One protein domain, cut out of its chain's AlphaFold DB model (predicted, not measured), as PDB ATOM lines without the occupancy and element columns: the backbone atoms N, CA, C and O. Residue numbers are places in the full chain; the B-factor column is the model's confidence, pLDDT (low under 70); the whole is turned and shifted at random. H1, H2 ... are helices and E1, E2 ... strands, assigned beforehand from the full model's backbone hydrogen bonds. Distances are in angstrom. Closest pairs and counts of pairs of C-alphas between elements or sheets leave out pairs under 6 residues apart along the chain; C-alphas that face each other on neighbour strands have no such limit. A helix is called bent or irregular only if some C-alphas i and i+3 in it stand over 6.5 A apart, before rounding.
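This is residues 294 to 390 of the 437 residues of an uncharacterized protein of Spiroplasma apis B31 (UniProt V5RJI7). A twisted sheet of three strands, E1, E6 and E7, forms one long piece of this elongated domain; the hairpin of E2 and E3 starts near E1 and its tip, residues 320 to 325, sticks out at one end, while a second hairpin, E4 and E5, lies toward the other end. The link of residues 301 to 316 ties sheet and second hairpin together by short pairings, and the short helix H1 makes a tail off the sheet. The 97 printed residues hold seven named strands and then one helix, E1 E2 E3 E4 E5 E6 E7 H1; the class is mostly strand, and the sheet's order is E1 - E6 - E7, antiparallel. The whole is only just compact, close to loose, with a radius of gyration of the C-alphas of 14.7 A and spans of 44 by 28 by 24 A.

E1, residues 294 to 300, begins at C-alpha 294 (95.217, 77.684, 62.587) and is 19.5 A long. E2 is residues 317 to 321, E3 324 to 328, E4 332 to 336 and E5 341 to 344. E6, residues 362 to 370, is 25.1 A long, and E7, residues 373 to 381, 25.4 A. H1, residues 385 to 389, ends at C-alpha 389 (82.214, 82.269, 28.694); it is irregular, but only just, with C-alphas 385 and 388 6.6 A apart.

E1 and E6 are antiparallel at 163 degrees, with N 296 and O 367 at 2.9 A. The hairpin E6 and E7 has N 366 and O 377 at 2.8 A. The closest C-alphas of E1 and E2, Lys 294 and Val 318, are 7.2 A apart. In the hairpin E2 and E3, N 319 and O 326 are 2.9 A apart; in the hairpin E4 and E5, N 334 and O 343 are 2.9 A apart. E4 and E5 are apart from E1, E6 and E7. Residues 314 to 315 pair antiparallel with 296 to 297 of E1, and 309 to 310 parallel with 342 to 343 of E5. H1 is not on the sheet; its backbone has 0 of 1 O i to N i+4 pairs and 1 of 2 O i to N i+3 pairs within hydrogen-bond range.

The two C-alphas farthest apart, Asp 323 and Lys 338, are 46.2 A apart. The printed part has no cut; the links E1 to E2 and E5 to E6 are long. Residues 382 to 390 have pLDDT under 70.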
ATOM      1  N   LYS A 294      96.553  78.131  62.959       89.31
ATOM      2  CA  LYS A 294      95.217  77.684  62.587       89.31
ATOM      3  C   LYS A 294      94.605  78.725  61.687       89.31
ATOM      4  O   LYS A 294      94.705  79.910  61.976       89.31
ATOM      5  N   SER A 295      93.940  78.274  60.642       90.81
ATOM      6  CA  SER A 295      93.168  79.156  59.789       90.81
ATOM      7  C   SER A 295      91.779  78.596  59.612       90.81
ATOM      8  O   SER A 295      91.570  77.382  59.575       90.81
ATOM      9  N   THR A 296      90.828  79.509  59.546       90.88
ATOM     10  CA  THR A 296      89.470  79.198  59.143       90.88
ATOM     11  C   THR A 296      89.011  80.235  58.150       90.88
ATOM     12  O   THR A 296      89.204  81.433  58.370       90.88
ATOM     13  N   SER A 297      88.334  79.780  57.114       88.06
ATOM     14  CA  SER A 297      87.877  80.626  56.029       88.06
ATOM     15  C   SER A 297      86.357  80.616  55.922       88.06
ATOM     16  O   SER A 297      85.676  79.691  56.380       88.06
ATOM     17  N   TYR A 298      85.797  81.694  55.379       88.25
ATOM     18  CA  TYR A 298      84.372  81.799  55.082       88.25
ATOM     19  C   TYR A 298      84.105  82.854  54.009       88.25
ATOM     20  O   TYR A 298      84.908  83.761  53.770       88.25
ATOM     21  N   LEU A 299      82.938  82.736  53.376       89.19
ATOM     22  CA  LEU A 299      82.420  83.755  52.477       89.19
ATOM     23  C   LEU A 299      81.566  84.760  53.234       89.19
ATOM     24  O   LEU A 299      80.742  84.396  54.072       89.19
ATOM     25  N   LYS A 300      81.728  86.028  52.874       87.69
ATOM     26  CA  LYS A 300      80.883  87.128  53.320       87.69
ATOM     27  C   LYS A 300      80.361  87.878  52.105       87.69
ATOM     28  O   LYS A 300      81.110  88.176  51.182       87.69
ATOM     29  N   GLY A 301      79.080  88.199  52.119       85.50
ATOM     30  CA  GLY A 301      78.408  88.911  51.044       85.50
ATOM     31  C   GLY A 301      77.370  89.877  51.589       85.50
ATOM     32  O   GLY A 301      77.418  90.253  52.760       85.50
ATOM     33  N   ASN A 302      76.443  90.276  50.729       85.25
ATOM     34  CA  ASN A 302      75.223  90.975  51.128       85.25
ATOM     35  C   ASN A 302      74.199  89.990  51.741       85.25
ATOM     36  O   ASN A 302      74.422  88.779  51.794       85.25
ATOM     37  N   ASP A 303      73.043  90.511  52.156       81.62
ATOM     38  CA  ASP A 303      72.011  89.751  52.881       81.62
ATOM     39  C   ASP A 303      71.416  88.562  52.104       81.62
ATOM     40  O   ASP A 303      70.758  87.711  52.697       81.62
ATOM     41  N   ASN A 304      71.630  88.472  50.786       85.81
ATOM     42  CA  ASN A 304      71.117  87.373  49.968       85.81
ATOM     43  C   ASN A 304      72.155  86.282  49.656       85.81
ATOM     44  O   ASN A 304      71.832  85.370  48.896       85.81
ATOM     45  N   LEU A 305      73.357  86.325  50.246       88.56
ATOM     46  CA  LEU A 305      74.419  85.332  50.024       88.56
ATOM     47  C   LEU A 305      73.923  83.884  50.200       88.56
ATOM     48  O   LEU A 305      74.209  83.025  49.364       88.56
ATOM     49  N   ASP A 306      73.120  83.632  51.235       91.06
ATOM     50  CA  ASP A 306      72.598  82.301  51.575       91.06
ATOM     51  C   ASP A 306      71.646  81.725  50.511       91.06
ATOM     52  O   ASP A 306      71.392  80.515  50.479       91.06
ATOM     53  N   ASN A 307      71.125  82.564  49.607       91.62
ATOM     54  CA  ASN A 307      70.340  82.110  48.458       91.62
ATOM     55  C   ASN A 307      71.212  81.473  47.370       91.62
ATOM     56  O   ASN A 307      70.681  80.721  46.562       91.62
ATOM     57  N   TYR A 308      72.521  81.735  47.372       91.56
ATOM     58  CA  TYR A 308      73.454  81.329  46.316       91.56
ATOM     59  C   TYR A 308      74.591  80.438  46.818       91.56
ATOM     60  O   TYR A 308      75.212  79.738  46.015       91.56
ATOM     61  N   TYR A 309      74.864  80.438  48.123       92.06
ATOM     62  CA  TYR A 309      75.928  79.662  48.751       92.06
ATOM     63  C   TYR A 309      75.405  78.933  49.989       92.06
ATOM     64  O   TYR A 309      74.587  79.441  50.749       92.06
ATOM     65  N   SER A 310      75.875  77.709  50.211       88.88
ATOM     66  CA  SER A 310      75.622  76.941  51.438       88.88
ATOM     67  C   SER A 310      76.921  76.319  51.936       88.88
ATOM     68  O   SER A 310      77.037  75.109  52.130       88.88
ATOM     69  N   ILE A 311      77.923  77.179  52.111       83.69
ATOM     70  CA  ILE A 311      79.270  76.819  52.547       83.69
ATOM     71  C   ILE A 311      79.436  77.300  53.981       83.69
ATOM     72  O   ILE A 311      79.206  78.467  54.290       83.69
ATOM     73  N   LYS A 312      79.800  76.384  54.875       78.31
ATOM     74  CA  LYS A 312      80.058  76.694  56.285       78.31
ATOM     75  C   LYS A 312      81.541  76.978  56.485       78.31
ATOM     76  O   LYS A 312      82.367  76.447  55.751       78.31
ATOM     77  N   ARG A 313      81.860  77.743  57.531       77.56
ATOM     78  CA  ARG A 313      83.239  77.951  57.990       77.56
ATOM     79  C   ARG A 313      83.918  76.603  58.236       77.56
ATOM     80  O   ARG A 313      83.352  75.754  58.930       77.56
ATOM     81  N   LYS A 314      85.120  76.436  57.698       74.94
ATOM     82  CA  LYS A 314      85.940  75.231  57.856       74.94
ATOM     83  C   LYS A 314      87.372  75.589  58.209       74.94
ATOM     84  O   LYS A 314      87.804  76.716  57.989       74.94
ATOM     85  N   GLU A 315      88.065  74.628  58.811       83.62
ATOM     86  CA  GLU A 315      89.505  74.723  59.034       83.62
ATOM     87  C   GLU A 315      90.232  74.532  57.701       83.62
ATOM     88  O   GLU A 315      89.959  73.583  56.960       83.62
ATOM     89  N   ASP A 316      91.136  75.455  57.397       89.25
ATOM     90  CA  ASP A 316      91.980  75.385  56.209       89.25
ATOM     91  C   ASP A 316      93.162  74.441  56.445       89.25
ATOM     92  O   ASP A 316      93.545  74.148  57.584       89.25
ATOM     93  N   LYS A 317      93.797  74.000  55.358       91.12
ATOM     94  CA  LYS A 317      95.045  73.247  55.453       91.12
ATOM     95  C   LYS A 317      96.213  74.211  55.596       91.12
ATOM     96  O   LYS A 317      96.357  75.135  54.799       91.12
ATOM     97  N   VAL A 318      97.067  73.952  56.583       92.38
ATOM     98  CA  VAL A 318      98.309  74.699  56.796       92.38
ATOM     99  C   VAL A 318      99.501  73.800  56.485       92.38
ATOM    100  O   VAL A 318      99.609  72.709  57.044       92.38
ATOM    101  N   ASN A 319     100.397  74.256  55.612       91.50
ATOM    102  CA  ASN A 319     101.655  73.577  55.302       91.50
ATOM    103  C   ASN A 319     102.834  74.441  55.768       91.50
ATOM    104  O   ASN A 319     102.815  75.652  55.562       91.50
ATOM    105  N   PHE A 320     103.864  73.824  56.347       88.12
ATOM    106  CA  PHE A 320     105.052  74.506  56.869       88.12
ATOM    107  C   PHE A 320     106.284  74.186  56.023       88.12
ATOM    108  O   PHE A 320     106.509  73.024  55.686       88.12
ATOM    109  N   GLU A 321     107.099  75.198  55.735       84.56
ATOM    110  CA  GLU A 321     108.367  75.058  55.021       84.56
ATOM    111  C   GLU A 321     109.384  76.081  55.550       84.56
ATOM    112  O   GLU A 321     109.280  77.279  55.281       84.56
ATOM    113  N   GLY A 322     110.382  75.618  56.310       80.25
ATOM    114  CA  GLY A 322     111.396  76.498  56.903       80.25
ATOM    115  C   GLY A 322     110.758  77.602  57.749       80.25
ATOM    116  O   GLY A 322     109.963  77.290  58.628       80.25
ATOM    117  N   ASP A 323     111.066  78.866  57.430       78.00
ATOM    118  CA  ASP A 323     110.530  80.088  58.062       78.00
ATOM    119  C   ASP A 323     109.222  80.597  57.416       78.00
ATOM    120  O   ASP A 323     108.820  81.760  57.574       78.00
ATOM    121  N   SER A 324     108.548  79.735  56.656       88.75
ATOM    122  CA  SER A 324     107.314  80.056  55.953       88.75
ATOM    123  C   SER A 324     106.208  79.045  56.218       88.75
ATOM    124  O   SER A 324     106.444  77.880  56.543       88.75
ATOM    125  N   PHE A 325     104.972  79.506  56.078       91.81
ATOM    126  CA  PHE A 325     103.810  78.636  56.046       91.81
ATOM    127  C   PHE A 325     102.855  79.088  54.955       91.81
ATOM    128  O   PHE A 325     102.815  80.258  54.587       91.81
ATOM    129  N   SER A 326     102.069  78.150  54.450       93.38
ATOM    130  CA  SER A 326     101.015  78.434  53.490       93.38
ATOM    131  C   SER A 326      99.679  77.928  53.995       93.38
ATOM    132  O   SER A 326      99.603  76.891  54.655       93.38
ATOM    133  N   ILE A 327      98.631  78.686  53.695       92.44
ATOM    134  CA  ILE A 327      97.248  78.360  54.009       92.44
ATOM    135  C   ILE A 327      96.523  78.129  52.694       92.44
ATOM    136  O   ILE A 327      96.465  79.010  51.832       92.44
ATOM    137  N   GLU A 328      95.962  76.936  52.560       90.12
ATOM    138  CA  GLU A 328      95.261  76.485  51.369       90.12
ATOM    139  C   GLU A 328      93.827  76.100  51.726       90.12
ATOM    140  O   GLU A 328      93.559  75.374  52.690       90.12
ATOM    141  N   THR A 329      92.898  76.570  50.899       82.31
ATOM    142  CA  THR A 329      91.497  76.165  50.994       82.31
ATOM    143  C   THR A 329      91.366  74.745  50.455       82.31
ATOM    144  O   THR A 329      91.716  74.489  49.307       82.31
ATOM    145  N   ILE A 330      90.843  73.823  51.262       84.44
ATOM    146  CA  ILE A 330      90.646  72.415  50.864       84.44
ATOM    147  C   ILE A 330      89.213  72.094  50.446       84.44
ATOM    148  O   ILE A 330      88.881  70.935  50.192       84.44
ATOM    149  N   ASP A 331      88.343  73.100  50.421       86.62
ATOM    150  CA  ASP A 331      86.955  72.895  50.052       86.62
ATOM    151  C   ASP A 331      86.827  72.398  48.624       86.62
ATOM    152  O   ASP A 331      87.491  72.884  47.715       86.62
ATOM    153  N   LYS A 332      85.933  71.432  48.438       88.12
ATOM    154  CA  LYS A 332      85.465  71.008  47.128       88.12
ATOM    155  C   LYS A 332      83.996  71.356  47.014       88.12
ATOM    156  O   LYS A 332      83.212  71.053  47.919       88.12
ATOM    157  N   THR A 333      83.632  72.042  45.939       90.00
ATOM    158  CA  THR A 333      82.272  72.547  45.755       90.00
ATOM    159  C   THR A 333      81.721  72.233  44.376       90.00
ATOM    160  O   THR A 333      82.453  72.017  43.409       90.00
ATOM    161  N   LYS A 334      80.393  72.216  44.285       86.44
ATOM    162  CA  LYS A 334      79.654  72.165  43.024       86.44
ATOM    163  C   LYS A 334      78.502  73.163  43.044       86.44
ATOM    164  O   LYS A 334      77.986  73.491  44.112       86.44
ATOM    165  N   LEU A 335      78.067  73.596  41.865       87.06
ATOM    166  CA  LEU A 335      76.802  74.306  41.702       87.06
ATOM    167  C   LEU A 335      75.667  73.278  41.617       87.06
ATOM    168  O   LEU A 335      75.599  72.499  40.667       87.06
ATOM    169  N   ASP A 336      74.782  73.260  42.608       83.00
ATOM    170  CA  ASP A 336      73.531  72.517  42.524       83.00
ATOM    171  C   ASP A 336      72.532  73.307  41.678       83.00
ATOM    172  O   ASP A 336      71.996  74.324  42.111       83.00
ATOM    173  N   ILE A 337      72.272  72.819  40.467       78.50
ATOM    174  CA  ILE A 337      71.387  73.472  39.497       78.50
ATOM    175  C   ILE A 337      69.939  73.518  40.006       78.50
ATOM    176  O   ILE A 337      69.225  74.473  39.713       78.50
ATOM    177  N   LYS A 338      69.497  72.533  40.806       78.44
ATOM    178  CA  LYS A 338      68.110  72.483  41.303       78.44
ATOM    179  C   LYS A 338      67.825  73.578  42.317       78.44
ATOM    180  O   LYS A 338      66.735  74.141  42.329       78.44
ATOM    181  N   THR A 339      68.787  73.845  43.192       83.94
ATOM    182  CA  THR A 339      68.650  74.863  44.242       83.94
ATOM    183  C   THR A 339      69.309  76.188  43.868       83.94
ATOM    184  O   THR A 339      69.112  77.176  44.567       83.94
ATOM    185  N   ASN A 340      70.063  76.214  42.764       82.31
ATOM    186  CA  ASN A 340      70.920  77.313  42.332       82.31
ATOM    187  C   ASN A 340      71.930  77.757  43.410       82.31
ATOM    188  O   ASN A 340      72.261  78.938  43.543       82.31
ATOM    189  N   LYS A 341      72.423  76.798  44.201       92.06
ATOM    190  CA  LYS A 341      73.360  77.048  45.301       92.06
ATOM    191  C   LYS A 341      74.685  76.358  45.072       92.06
ATOM    192  O   LYS A 341      74.745  75.219  44.621       92.06
ATOM    193  N   VAL A 342      75.761  77.028  45.455       90.56
ATOM    194  CA  VAL A 342      77.071  76.399  45.577       90.56
ATOM    195  C   VAL A 342      77.106  75.642  46.898       90.56
ATOM    196  O   VAL A 342      76.923  76.230  47.970       90.56
ATOM    197  N   ILE A 343      77.317  74.333  46.812       90.69
ATOM    198  CA  ILE A 343      77.320  73.411  47.948       90.69
ATOM    199  C   ILE A 343      78.646  72.656  48.028       90.69
ATOM    200  O   ILE A 343      79.349  72.504  47.028       90.69
ATOM    201  N   LEU A 344      78.974  72.167  49.223       89.19
ATOM    202  CA  LEU A 344      80.115  71.279  49.443       89.19
ATOM    203  C   LEU A 344      79.843  69.894  48.841       89.19
ATOM    204  O   LEU A 344      78.776  69.324  49.068       89.19
ATOM    205  N   ASP A 345      80.814  69.348  48.111       86.94
ATOM    206  CA  ASP A 345      80.763  67.999  47.539       86.94
ATOM    207  C   ASP A 345      82.185  67.452  47.355       86.94
ATOM    208  O   ASP A 345      83.015  68.091  46.713       86.94
ATOM    209  N   GLU A 346      82.466  66.259  47.882       86.44
ATOM    210  CA  GLU A 346      83.769  65.586  47.759       86.44
ATOM    211  C   GLU A 346      84.155  65.265  46.304       86.44
ATOM    212  O   GLU A 346      85.343  65.220  45.979       86.44
ATOM    213  N   SER A 347      83.158  65.088  45.430       85.31
ATOM    214  CA  SER A 347      83.322  64.881  43.983       85.31
ATOM    215  C   SER A 347      83.307  66.195  43.186       85.31
ATOM    216  O   SER A 347      83.348  66.167  41.957       85.31
ATOM    217  N   GLY A 348      83.192  67.340  43.866       83.88
ATOM    218  CA  GLY A 348      83.171  68.667  43.257       83.88
ATOM    219  C   GLY A 348      84.545  69.165  42.796       83.88
ATOM    220  O   GLY A 348      85.562  68.477  42.894       83.88
ATOM    221  N   HIS A 349      84.575  70.404  42.309       84.62
ATOM    222  CA  HIS A 349      85.811  71.090  41.936       84.62
ATOM    223  C   HIS A 349      86.554  71.588  43.176       84.62
ATOM    224  O   HIS A 349      85.927  72.056  44.123       84.62
ATOM    225  N   GLU A 350      87.886  71.529  43.151       85.25
ATOM    226  CA  GLU A 350      88.740  72.082  44.208       85.25
ATOM    227  C   GLU A 350      88.655  73.607  44.265       85.25
ATOM    228  O   GLU A 350      88.960  74.296  43.291       85.25
ATOM    229  N   GLY A 351      88.291  74.118  45.434       85.31
ATOM    230  CA  GLY A 351      87.954  75.502  45.719       85.31
ATOM    231  C   GLY A 351      86.447  75.752  45.733       85.31
ATOM    232  O   GLY A 351      85.614  74.854  45.570       85.31
ATOM    233  N   ILE A 352      86.084  77.015  45.935       88.44
ATOM    234  CA  ILE A 352      84.690  77.448  45.955       88.44
ATOM    235  C   ILE A 352      84.299  78.006  44.587       88.44
ATOM    236  O   ILE A 352      84.817  79.036  44.162       88.44
ATOM    237  N   ILE A 353      83.368  77.351  43.897       87.25
ATOM    238  CA  ILE A 353      82.826  77.845  42.630       87.25
ATOM    239  C   ILE A 353      82.107  79.168  42.885       87.25
ATOM    240  O   ILE A 353      81.297  79.291  43.805       87.25
ATOM    241  N   LEU A 354      82.395  80.174  42.069       85.94
ATOM    242  CA  LEU A 354      81.632  81.414  42.085       85.94
ATOM    243  C   LEU A 354      80.247  81.173  41.465       85.94
ATOM    244  O   LEU A 354      80.119  80.562  40.406       85.94
ATOM    245  N   ASN A 355      79.191  81.626  42.138       84.94
ATOM    246  CA  ASN A 355      77.839  81.491  41.625       84.94
ATOM    247  C   ASN A 355      77.615  82.560  40.536       84.94
ATOM    248  O   ASN A 355      77.674  83.753  40.850       84.94
ATOM    249  N   PRO A 356      77.319  82.177  39.279       77.88
ATOM    250  CA  PRO A 356      77.143  83.130  38.180       77.88
ATOM    251  C   PRO A 356      75.970  84.097  38.389       77.88
ATOM    252  O   PRO A 356      75.934  85.166  37.784       77.88
ATOM    253  N   LEU A 357      74.993  83.730  39.224       82.81
ATOM    254  CA  LEU A 357      73.798  84.531  39.480       82.81
ATOM    255  C   LEU A 357      73.945  85.458  40.694       82.81
ATOM    256  O   LEU A 357      73.107  86.340  40.890       82.81
ATOM    257  N   TYR A 358      75.019  85.319  41.475       83.44
ATOM    258  CA  TYR A 358      75.310  86.223  42.580       83.44
ATOM    259  C   TYR A 358      75.935  87.530  42.068       83.44
ATOM    260  O   TYR A 358      77.066  87.553  41.592       83.44
ATOM    261  N   LYS A 359      75.202  88.644  42.177       76.94
ATOM    262  CA  LYS A 359      75.636  89.974  41.693       76.94
ATOM    263  C   LYS A 359      76.120  90.922  42.800       76.94
ATOM    264  O   LYS A 359      76.447  92.072  42.515       76.94
ATOM    265  N   GLY A 360      76.106  90.478  44.056       77.00
ATOM    266  CA  GLY A 360      76.541  91.278  45.202       77.00
ATOM    267  C   GLY A 360      78.066  91.323  45.359       77.00
ATOM    268  O   GLY A 360      78.780  90.583  44.681       77.00
ATOM    269  N   PRO A 361      78.589  92.152  46.281       81.69
ATOM    270  CA  PRO A 361      79.986  92.058  46.692       81.69
ATOM    271  C   PRO A 361      80.232  90.698  47.355       81.69
ATOM    272  O   PRO A 361      79.419  90.255  48.169       81.69
ATOM    273  N   LEU A 362      81.332  90.032  47.017       84.62
ATOM    274  CA  LEU A 362      81.716  88.761  47.622       84.62
ATOM    275  C   LEU A 362      83.117  88.889  48.205       84.62
ATOM    276  O   LEU A 362      84.060  89.229  47.499       84.62
ATOM    277  N   PHE A 363      83.256  88.588  49.485       85.25
ATOM    278  CA  PHE A 363      84.528  88.579  50.183       85.25
ATOM    279  C   PHE A 363      84.845  87.163  50.627       85.25
ATOM    280  O   PHE A 363      83.990  86.472  51.183       85.25
ATOM    281  N   TYR A 364      86.087  86.754  50.415       86.31
ATOM    282  CA  TYR A 364      86.636  85.552  51.015       86.31
ATOM    283  C   TYR A 364      87.579  85.948  52.135       86.31
ATOM    284  O   TYR A 364      88.557  86.657  51.898       86.31
ATOM    285  N   ILE A 365      87.234  85.555  53.358       85.31
ATOM    286  CA  ILE A 365      87.908  86.023  54.564       85.31
ATOM    287  C   ILE A 365      88.548  84.833  55.266       85.31
ATOM    288  O   ILE A 365      87.857  83.871  55.600       85.31
ATOM    289  N   TRP A 366      89.844  84.938  55.543       86.56
ATOM    290  CA  TRP A 366      90.566  84.050  56.444       86.56
ATOM    291  C   TRP A 366      90.731  84.705  57.801       86.56
ATOM    292  O   TRP A 366      91.191  85.840  57.899       86.56
ATOM    293  N   PHE A 367      90.404  83.953  58.842       89.69
ATOM    294  CA  PHE A 367      90.815  84.234  60.206       89.69
ATOM    295  C   PHE A 367      91.935  83.278  60.582       89.69
ATOM    296  O   PHE A 367      91.717  82.065  60.657       89.69
ATOM    297  N   ILE A 368      93.110  83.841  60.827       87.25
ATOM    298  CA  ILE A 368      94.358  83.128  61.055       87.25
ATOM    299  C   ILE A 368      94.807  83.418  62.480       87.25
ATOM    300  O   ILE A 368      94.980  84.567  62.866       87.25
ATOM    301  N   ASN A 369      95.001  82.368  63.263       86.00
ATOM    302  CA  ASN A 369      95.613  82.435  64.579       86.00
ATOM    303  C   ASN A 369      97.046  81.907  64.440       86.00
ATOM    304  O   ASN A 369      97.248  80.704  64.250       86.00
ATOM    305  N   PHE A 370      98.010  82.823  64.470       84.06
ATOM    306  CA  PHE A 370      99.441  82.569  64.353       84.06
ATOM    307  C   PHE A 370     100.105  82.818  65.712       84.06
ATOM    308  O   PHE A 370     100.342  83.958  66.101       84.06
ATOM    309  N   ASN A 371     100.388  81.742  66.447       79.00
ATOM    310  CA  ASN A 371     100.841  81.756  67.840       79.00
ATOM    311  C   ASN A 371      99.891  82.550  68.763       79.00
ATOM    312  O   ASN A 371      98.913  81.987  69.259       79.00
ATOM    313  N   ASP A 372     100.178  83.829  69.008       75.88
ATOM    314  CA  ASP A 372      99.346  84.763  69.785       75.88
ATOM    315  C   ASP A 372      98.758  85.908  68.946       75.88
ATOM    316  O   ASP A 372      97.982  86.702  69.472       75.88
ATOM    317  N   LEU A 373      99.104  85.987  67.661       79.00
ATOM    318  CA  LEU A 373      98.626  87.011  66.744       79.00
ATOM    319  C   LEU A 373      97.383  86.516  65.996       79.00
ATOM    320  O   LEU A 373      97.389  85.437  65.394       79.00
ATOM    321  N   GLU A 374      96.323  87.317  66.015       83.81
ATOM    322  CA  GLU A 374      95.122  87.091  65.215       83.81
ATOM    323  C   GLU A 374      95.170  87.986  63.974       83.81
ATOM    324  O   GLU A 374      95.349  89.197  64.063       83.81
ATOM    325  N   ILE A 375      95.074  87.375  62.795       84.69
ATOM    326  CA  ILE A 375      95.173  88.057  61.505       84.69
ATOM    327  C   ILE A 375      93.909  87.752  60.711       84.69
ATOM    328  O   ILE A 375      93.566  86.589  60.486       84.69
ATOM    329  N   ALA A 376      93.234  88.800  60.248       84.06
ATOM    330  CA  ALA A 376      92.146  88.690  59.290       84.06
ATOM    331  C   ALA A 376      92.634  89.124  57.904       84.06
ATOM    332  O   ALA A 376      93.058  90.263  57.718       84.06
ATOM    333  N   VAL A 377      92.555  88.225  56.924       83.25
ATOM    334  CA  VAL A 377      92.849  88.536  55.519       83.25
ATOM    335  C   VAL A 377      91.545  88.473  54.744       83.25
ATOM    336  O   VAL A 377      90.871  87.449  54.759       83.25
ATOM    337  N   SER A 378      91.176  89.560  54.070       81.94
ATOM    338  CA  SER A 378      89.947  89.650  53.278       81.94
ATOM    339  C   SER A 378      90.282  89.901  51.816       81.94
ATOM    340  O   SER A 378      90.864  90.926  51.474       81.94
ATOM    341  N   ASN A 379      89.857  88.987  50.950       78.25
ATOM    342  CA  ASN A 379      89.937  89.141  49.506       78.25
ATOM    343  C   ASN A 379      88.578  89.530  48.939       78.25
ATOM    344  O   ASN A 379      87.621  88.762  49.026       78.25
ATOM    345  N   ASN A 380      88.513  90.690  48.290       76.75
ATOM    346  CA  ASN A 380      87.362  91.064  47.479       76.75
ATOM    347  C   ASN A 380      87.389  90.291  46.153       76.75
ATOM    348  O   ASN A 380      88.337  90.389  45.372       76.75
ATOM    349  N   LEU A 381      86.337  89.525  45.899       77.00
ATOM    350  CA  LEU A 381      86.163  88.732  44.697       77.00
ATOM    351  C   LEU A 381      85.263  89.514  43.746       77.00
ATOM    352  O   LEU A 381      84.040  89.530  43.886       77.00
ATOM    353  N   LYS A 382      85.880  90.167  42.759       63.09
ATOM    354  CA  LYS A 382      85.127  90.755  41.653       63.09
ATOM    355  C   LYS A 382      84.508  89.620  40.840       63.09
ATOM    356  O   LYS A 382      85.218  88.740  40.351       63.09
ATOM    357  N   ASN A 383      83.183  89.640  40.716       56.12
ATOM    358  CA  ASN A 383      82.483  88.805  39.753       56.12
ATOM    359  C   ASN A 383      82.597  89.503  38.392       56.12
ATOM    360  O   ASN A 383      81.699  90.236  37.977       56.12
ATOM    361  N   ASP A 384      83.766  89.392  37.757       50.59
ATOM    362  CA  ASP A 384      83.944  89.933  36.414       50.59
ATOM    363  C   ASP A 384      83.020  89.169  35.456       50.59
ATOM    364  O   ASP A 384      82.860  87.949  35.540       50.59
ATOM    365  N   SER A 385      82.404  89.893  34.523       41.75
ATOM    366  CA  SER A 385      81.369  89.411  33.593       41.75
ATOM    367  C   SER A 385      81.780  88.234  32.690       41.75
ATOM    368  O   SER A 385      80.960  87.739  31.919       41.75
ATOM    369  N   TYR A 386      83.025  87.765  32.782       42.19
ATOM    370  CA  TYR A 386      83.574  86.636  32.030       42.19
ATOM    371  C   TYR A 386      83.095  85.257  32.508       42.19
ATOM    372  O   TYR A 386      83.391  84.252  31.859       42.19
ATOM    373  N   PHE A 387      82.291  85.180  33.577       42.41
ATOM    374  CA  PHE A 387      81.616  83.933  33.966       42.41
ATOM    375  C   PHE A 387      80.755  83.334  32.846       42.41
ATOM    376  O   PHE A 387      80.570  82.118  32.767       42.41
ATOM    377  N   ILE A 388      80.251  84.193  31.956       40.72
ATOM    378  CA  ILE A 388      79.376  83.805  30.848       40.72
ATOM    379  C   ILE A 388      80.118  82.921  29.824       40.72
ATOM    380  O   ILE A 388      79.495  82.052  29.221       40.72
ATOM    381  N   ASP A 389      81.447  83.029  29.698       38.16
ATOM    382  CA  ASP A 389      82.214  82.269  28.694       38.16
ATOM    383  C   ASP A 389      82.605  80.845  29.136       38.16
ATOM    384  O   ASP A 389      83.087  80.052  28.324       38.16
ATOM    385  N   THR A 390      82.402  80.487  30.411       40.31
ATOM    386  CA  THR A 390      82.747  79.142  30.930       40.31
ATOM    387  C   THR A 390      81.585  78.161  30.846       40.31
ATOM    388  O   THR A 390      81.811  76.962  30.691       40.31
TER     389      THR A 390